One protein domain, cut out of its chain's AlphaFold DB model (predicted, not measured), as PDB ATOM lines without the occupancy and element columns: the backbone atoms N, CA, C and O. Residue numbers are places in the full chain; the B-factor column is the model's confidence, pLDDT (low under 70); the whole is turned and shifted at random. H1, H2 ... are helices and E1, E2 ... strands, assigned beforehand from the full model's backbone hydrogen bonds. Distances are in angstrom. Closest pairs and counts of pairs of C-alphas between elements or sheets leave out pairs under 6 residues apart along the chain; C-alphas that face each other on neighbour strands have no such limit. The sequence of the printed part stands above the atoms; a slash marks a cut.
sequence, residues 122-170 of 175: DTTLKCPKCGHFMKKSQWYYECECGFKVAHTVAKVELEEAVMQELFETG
ATOM      1  N   ASP A 122       5.980 -29.301   9.075       59.00
ATOM      2  CA  ASP A 122       5.488 -30.611   8.641       59.00
ATOM      3  C   ASP A 122       4.290 -30.398   7.709       59.00
ATOM      4  O   ASP A 122       3.363 -29.662   8.043       59.00
ATOM      5  N   THR A 123       4.347 -30.967   6.504       63.31
ATOM      6  CA  THR A 123       3.347 -30.715   5.465       63.31
ATOM      7  C   THR A 123       2.554 -31.979   5.164       63.31
ATOM      8  O   THR A 123       3.094 -33.081   5.127       63.31
ATOM      9  N   THR A 124       1.263 -31.834   4.864       64.81
ATOM     10  CA  THR A 124       0.383 -32.952   4.481       64.81
ATOM     11  C   THR A 124       0.577 -33.423   3.031       64.81
ATOM     12  O   THR A 124      -0.190 -34.251   2.540       64.81
ATOM     13  N   LEU A 125       1.595 -32.914   2.329       70.62
ATOM     14  CA  LEU A 125       1.904 -33.267   0.943       70.62
ATOM     15  C   LEU A 125       2.428 -34.701   0.864       70.62
ATOM     16  O   LEU A 125       3.437 -35.047   1.481       70.62
ATOM     17  N   LYS A 126       1.741 -35.527   0.073       73.12
ATOM     18  CA  LYS A 126       2.128 -36.915  -0.182       73.12
ATOM     19  C   LYS A 126       3.192 -36.978  -1.267       73.12
ATOM     20  O   LYS A 126       3.064 -36.367  -2.324       73.12
ATOM     21  N   CYS A 127       4.223 -37.774  -1.031       76.81
ATOM     22  CA  CYS A 127       5.253 -38.031  -2.021       76.81
ATOM     23  C   CYS A 127       4.694 -38.843  -3.206       76.81
ATOM     24  O   CYS A 127       4.166 -39.933  -2.973       76.81
ATOM     25  N   PRO A 128       4.903 -38.429  -4.471       76.38
ATOM     26  CA  PRO A 128       4.479 -39.207  -5.643       76.38
ATOM     27  C   PRO A 128       5.246 -40.532  -5.805       76.38
ATOM     28  O   PRO A 128       4.823 -41.406  -6.553       76.38
ATOM     29  N   LYS A 129       6.386 -40.694  -5.115       76.25
ATOM     30  CA  LYS A 129       7.235 -41.892  -5.197       76.25
ATOM     31  C   LYS A 129       6.896 -42.951  -4.140       76.25
ATOM     32  O   LYS A 129       7.104 -44.131  -4.395       76.25
ATOM     33  N   CYS A 130       6.430 -42.552  -2.954       81.12
ATOM     34  CA  CYS A 130       6.219 -43.477  -1.827       81.12
ATOM     35  C   CYS A 130       4.944 -43.237  -1.000       81.12
ATOM     36  O   CYS A 130       4.674 -44.013  -0.092       81.12
ATOM     37  N   GLY A 131       4.172 -42.177  -1.259       75.06
ATOM     38  CA  GLY A 131       2.932 -41.873  -0.534       75.06
ATOM     39  C   GLY A 131       3.099 -41.328   0.893       75.06
ATOM     40  O   GLY A 131       2.099 -40.933   1.490       75.06
ATOM     41  N   HIS A 132       4.323 -41.260   1.432       76.56
ATOM     42  CA  HIS A 132       4.602 -40.659   2.743       76.56
ATOM     43  C   HIS A 132       4.541 -39.130   2.724       76.56
ATOM     44  O   HIS A 132       4.702 -38.495   1.678       76.56
ATOM     45  N   PHE A 133       4.328 -38.555   3.907       76.75
ATOM     46  CA  PHE A 133       4.277 -37.116   4.128       76.75
ATOM     47  C   PHE A 133       5.657 -36.471   3.963       76.75
ATOM     48  O   PHE A 133       6.680 -37.031   4.359       76.75
ATOM     49  N   MET A 134       5.682 -35.302   3.329       73.69
ATOM     50  CA  MET A 134       6.895 -34.528   3.076       73.69
ATOM     51  C   MET A 134       7.113 -33.446   4.127       73.69
ATOM     52  O   MET A 134       6.170 -32.829   4.620       73.69
ATOM     53  N   LYS A 135       8.384 -33.138   4.391       77.94
ATOM     54  CA  LYS A 135       8.780 -32.012   5.241       77.94
ATOM     55  C   LYS A 135       9.103 -30.808   4.366       77.94
ATOM     56  O   LYS A 135       9.909 -30.915   3.437       77.94
ATOM     57  N   LYS A 136       8.495 -29.655   4.653       68.62
ATOM     58  CA  LYS A 136       8.783 -28.398   3.954       68.62
ATOM     59  C   LYS A 136       9.929 -27.675   4.642       68.62
ATOM     60  O   LYS A 136       9.813 -27.234   5.782       68.62
ATOM     61  N   SER A 137      11.034 -27.524   3.924       70.69
ATOM     62  CA  SER A 137      12.123 -26.619   4.289       70.69
ATOM     63  C   SER A 137      11.962 -25.266   3.589       70.69
ATOM     64  O   SER A 137      11.064 -25.070   2.773       70.69
ATOM     65  N   GLN A 138      12.872 -24.333   3.876       66.56
ATOM     66  CA  GLN A 138      12.875 -22.987   3.295       66.56
ATOM     67  C   GLN A 138      13.020 -22.971   1.760       66.56
ATOM     68  O   GLN A 138      12.707 -21.958   1.154       66.56
ATOM     69  N   TRP A 139      13.490 -24.064   1.141       72.06
ATOM     70  CA  TRP A 139      13.771 -24.124  -0.303       72.06
ATOM     71  C   TRP A 139      13.300 -25.418  -0.985       72.06
ATOM     72  O   TRP A 139      13.140 -25.457  -2.205       72.06
ATOM     73  N   TYR A 140      13.050 -26.483  -0.222       77.50
ATOM     74  CA  TYR A 140      12.740 -27.809  -0.756       77.50
ATOM     75  C   TYR A 140      11.676 -28.518   0.077       77.50
ATOM     76  O   TYR A 140      11.678 -28.420   1.304       77.50
ATOM     77  N   TYR A 141      10.830 -29.302  -0.578       79.50
ATOM     78  CA  TYR A 141      10.140 -30.415   0.058       79.50
ATOM     79  C   TYR A 141      11.049 -31.624   0.000       79.50
ATOM     80  O   TYR A 141      11.491 -32.011  -1.082       79.50
ATOM     81  N   GLU A 142      11.333 -32.198   1.159       77.75
ATOM     82  CA  GLU A 142      12.146 -33.397   1.283       77.75
ATOM     83  C   GLU A 142      11.299 -34.536   1.842       77.75
ATOM     84  O   GLU A 142      10.542 -34.378   2.802       77.75
ATOM     85  N   CYS A 143      11.428 -35.697   1.209       79.25
ATOM     86  CA  CYS A 143      10.855 -36.945   1.674       79.25
ATOM     87  C   CYS A 143      11.965 -37.929   2.032       79.25
ATOM     88  O   CYS A 143      12.992 -38.005   1.357       79.25
ATOM     89  N   GLU A 144      11.703 -38.768   3.029       77.06
ATOM     90  CA  GLU A 144      12.627 -39.797   3.519       77.06
ATOM     91  C   GLU A 144      12.990 -40.847   2.452       77.06
ATOM     92  O   GLU A 144      14.001 -41.531   2.563       77.06
ATOM     93  N   CYS A 145      12.219 -40.945   1.362       77.06
ATOM     94  CA  CYS A 145      12.522 -41.809   0.215       77.06
ATOM     95  C   CYS A 145      13.589 -41.238  -0.750       77.06
ATOM     96  O   CYS A 145      13.825 -41.807  -1.826       77.06
ATOM     97  N   GLY A 146      14.189 -40.091  -0.409       76.94
ATOM     98  CA  GLY A 146      15.181 -39.378  -1.218       76.94
ATOM     99  C   GLY A 146      14.587 -38.491  -2.318       76.94
ATOM    100  O   GLY A 146      15.325 -37.979  -3.160       76.94
ATOM    101  N   PHE A 147      13.263 -38.311  -2.351       77.19
ATOM    102  CA  PHE A 147      12.615 -37.373  -3.269       77.19
ATOM    103  C   PHE A 147      12.705 -35.954  -2.702       77.19
ATOM    104  O   PHE A 147      12.193 -35.687  -1.615       77.19
ATOM    105  N   LYS A 148      13.329 -35.048  -3.462       80.06
ATOM    106  CA  LYS A 148      13.437 -33.626  -3.132       80.06
ATOM    107  C   LYS A 148      12.951 -32.769  -4.291       80.06
ATOM    108  O   LYS A 148      13.309 -33.022  -5.440       80.06
ATOM    109  N   VAL A 149      12.162 -31.746  -3.998       80.88
ATOM    110  CA  VAL A 149      11.600 -30.841  -5.010       80.88
ATOM    111  C   VAL A 149      11.609 -29.415  -4.487       80.88
ATOM    112  O   VAL A 149      11.289 -29.176  -3.326       80.88
ATOM    113  N   ALA A 150      12.033 -28.467  -5.321       76.94
ATOM    114  CA  ALA A 150      12.072 -27.064  -4.933       76.94
ATOM    115  C   ALA A 150      10.649 -26.543  -4.712       76.94
ATOM    116  O   ALA A 150       9.772 -26.767  -5.542       76.94
ATOM    117  N   HIS A 151      10.430 -25.823  -3.612       70.94
ATOM    118  CA  HIS A 151       9.119 -25.227  -3.343       70.94
ATOM    119  C   HIS A 151       8.805 -24.002  -4.227       70.94
ATOM    120  O   HIS A 151       7.661 -23.565  -4.324       70.94
ATOM    121  N   THR A 152       9.838 -23.459  -4.872       65.69
ATOM    122  CA  THR A 152       9.767 -22.297  -5.753       65.69
ATOM    123  C   THR A 152      10.183 -22.731  -7.148       65.69
ATOM    124  O   THR A 152      11.334 -23.114  -7.370       65.69
ATOM    125  N   VAL A 153       9.262 -22.649  -8.105       68.25
ATOM    126  CA  VAL A 153       9.530 -22.917  -9.522       68.25
ATOM    127  C   VAL A 153       9.224 -21.637 -10.294       68.25
ATOM    128  O   VAL A 153       8.132 -21.089 -10.186       68.25
ATOM    129  N   ALA A 154      10.209 -21.120 -11.034       61.75
ATOM    130  CA  ALA A 154      10.085 -19.898 -11.840       61.75
ATOM    131  C   ALA A 154       9.613 -18.633 -11.074       61.75
ATOM    132  O   ALA A 154       8.829 -17.850 -11.601       61.75
ATOM    133  N   LYS A 155      10.132 -18.399  -9.854       57.31
ATOM    134  CA  LYS A 155       9.833 -17.230  -8.984       57.31
ATOM    135  C   LYS A 155       8.389 -17.130  -8.469       57.31
ATOM    136  O   LYS A 155       7.997 -16.074  -7.982       57.31
ATOM    137  N   VAL A 156       7.615 -18.209  -8.542       69.19
ATOM    138  CA  VAL A 156       6.283 -18.278  -7.929       69.19
ATOM    139  C   VAL A 156       6.357 -19.210  -6.723       69.19
ATOM    140  O   VAL A 156       6.773 -20.362  -6.857       69.19
ATOM    141  N   GLU A 157       5.978 -18.702  -5.550       57.50
ATOM    142  CA  GLU A 157       5.728 -19.527  -4.369       57.50
ATOM    143  C   GLU A 157       4.434 -20.306  -4.618       57.50
ATOM    144  O   GLU A 157       3.355 -19.731  -4.751       57.50
ATOM    145  N   LEU A 158       4.555 -21.617  -4.787       64.44
ATOM    146  CA  LEU A 158       3.415 -22.482  -5.066       64.44
ATOM    147  C   LEU A 158       2.720 -22.814  -3.737       64.44
ATOM    148  O   LEU A 158       3.330 -23.413  -2.849       64.44
ATOM    149  N   GLU A 159       1.449 -22.426  -3.607       65.75
ATOM    150  CA  GLU A 159       0.581 -22.882  -2.514       65.75
ATOM    151  C   GLU A 159       0.465 -24.414  -2.513       65.75
ATOM    152  O   GLU A 159       0.530 -25.069  -3.559       65.75
ATOM    153  N   GLU A 160       0.272 -24.994  -1.327       66.56
ATOM    154  CA  GLU A 160       0.295 -26.448  -1.101       66.56
ATOM    155  C   GLU A 160      -0.720 -27.203  -1.980       66.56
ATOM    156  O   GLU A 160      -0.421 -28.296  -2.463       66.56
ATOM    157  N   ALA A 161      -1.865 -26.584  -2.287       66.75
ATOM    158  CA  ALA A 161      -2.876 -27.138  -3.186       66.75
ATOM    159  C   ALA A 161      -2.362 -27.321  -4.630       66.75
ATOM    160  O   ALA A 161      -2.604 -28.354  -5.251       66.75
ATOM    161  N   VAL A 162      -1.589 -26.359  -5.150       69.81
ATOM    162  CA  VAL A 162      -1.056 -26.404  -6.523       69.81
ATOM    163  C   VAL A 162       0.035 -27.466  -6.647       69.81
ATOM    164  O   VAL A 162       0.162 -28.106  -7.692       69.81
ATOM    165  N   MET A 163       0.810 -27.696  -5.581       66.69
ATOM    166  CA  MET A 163       1.780 -28.793  -5.562       66.69
ATOM    167  C   MET A 163       1.119 -30.159  -5.534       66.69
ATOM    168  O   MET A 163       1.603 -31.069  -6.204       66.69
ATOM    169  N   GLN A 164       0.011 -30.301  -4.808       66.12
ATOM    170  CA  GLN A 164      -0.726 -31.555  -4.805       66.12
ATOM    171  C   GLN A 164      -1.263 -31.880  -6.207       66.12
ATOM    172  O   GLN A 164      -1.036 -32.980  -6.706       66.12
ATOM    173  N   GLU A 165      -1.850 -30.896  -6.900       67.75
ATOM    174  CA  GLU A 165      -2.290 -31.075  -8.289       67.75
ATOM    175  C   GLU A 165      -1.129 -31.389  -9.244       67.75
ATOM    176  O   GLU A 165      -1.269 -32.222 -10.139       67.75
ATOM    177  N   LEU A 166       0.033 -30.763  -9.052       70.81
ATOM    178  CA  LEU A 166       1.257 -31.042  -9.808       70.81
ATOM    179  C   LEU A 166       1.723 -32.497  -9.660       70.81
ATOM    180  O   LEU A 166       2.114 -33.112 -10.652       70.81
ATOM    181  N   PHE A 167       1.675 -33.048  -8.444       67.06
ATOM    182  CA  PHE A 167       2.064 -34.434  -8.183       67.06
ATOM    183  C   PHE A 167       1.024 -35.449  -8.671       67.06
ATOM    184  O   PHE A 167       1.418 -36.537  -9.086       67.06
ATOM    185  N   GLU A 168      -0.268 -35.106  -8.670       67.75
ATOM    186  CA  GLU A 168      -1.336 -35.992  -9.157       67.75
ATOM    187  C   GLU A 168      -1.497 -35.959 -10.686       67.75
ATOM    188  O   GLU A 168      -1.730 -36.991 -11.311       67.75
ATOM    189  N   THR A 169      -1.356 -34.790 -11.316       66.12
ATOM    190  CA  THR A 169      -1.684 -34.601 -12.743       66.12
ATOM    191  C   THR A 169      -0.466 -34.408 -13.648       66.12
ATOM    192  O   THR A 169      -0.603 -34.416 -14.875       66.12
ATOM    193  N   GLY A 170       0.733 -34.227 -13.077       61.66
ATOM    194  CA  GLY A 170       1.989 -34.058 -13.814       61.66
ATOM    195  C   GLY A 170       2.058 -32.802 -14.695       61.66
ATOM    196  O   GLY A 170       2.976 -32.676 -15.506       61.66
TER     197      GLY A 170
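What this domain is: This is residues 122 to 170 of the 175 residues of the protein "Topoisomerase DNA-binding C4 zinc finger domain protein" of Roseburia inulinivorans DSM 16841 (UniProt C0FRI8). A small sheet of four short strands is curled like part of a barrel, and one helix, H1, stands beside its E1 edge and only grazes it. The four strands come first as a meander, each strand the antiparallel neighbour of the one before, in the order E1 E2 E3 E4; H1 follows. The printed part has 49 residues, and its class is mixed, helices and strands. It is compact, with a radius of gyration of the C-alphas of 9.9 A, and rounded, spanning 27 by 24 by 16 A.

How they stand to each other: Start at E1, residues 122 to 126, an edge strand that forms a hairpin with E2, residues 133 to 136; look for N 134 and O 125, 2.9 A apart. E2 forms the next hairpin with E3, residues 140 to 142, where N 135 and O 142 are 3.0 A apart. E3 forms a third with E4, residues 148 to 150, the other edge strand, where N 141 and O 149 are 2.8 A apart. E1 is apart from E3 and from E4. H1, residues 160 to 169, is on the sheet but only grazes it; its closest C-alphas to E1 are Gln 164 and Leu 125, 6.5 A. In H1 every O i to N i+4 pair is within hydrogen-bond range.

Where its parts are: Find C-alpha 122 at (5.488, -30.611, 8.641); from there E1 runs 11.4 A to C-alpha 126. E2 covers 9.8 A, E3 6.0 A and E4 6.9 A. H1 runs 14.4 A from C-alpha 160 at (0.295, -26.448, -1.101) to C-alpha 169 at (-1.684, -34.601, -12.743).

The domain as a whole: The C-alphas farthest apart, of Cys 130 and Lys 155, are 27.4 A from each other. The printed part has no cut, and no link is long. Mean pLDDT of the printed part is 71.0; residues 152 to 165 are among those under 70.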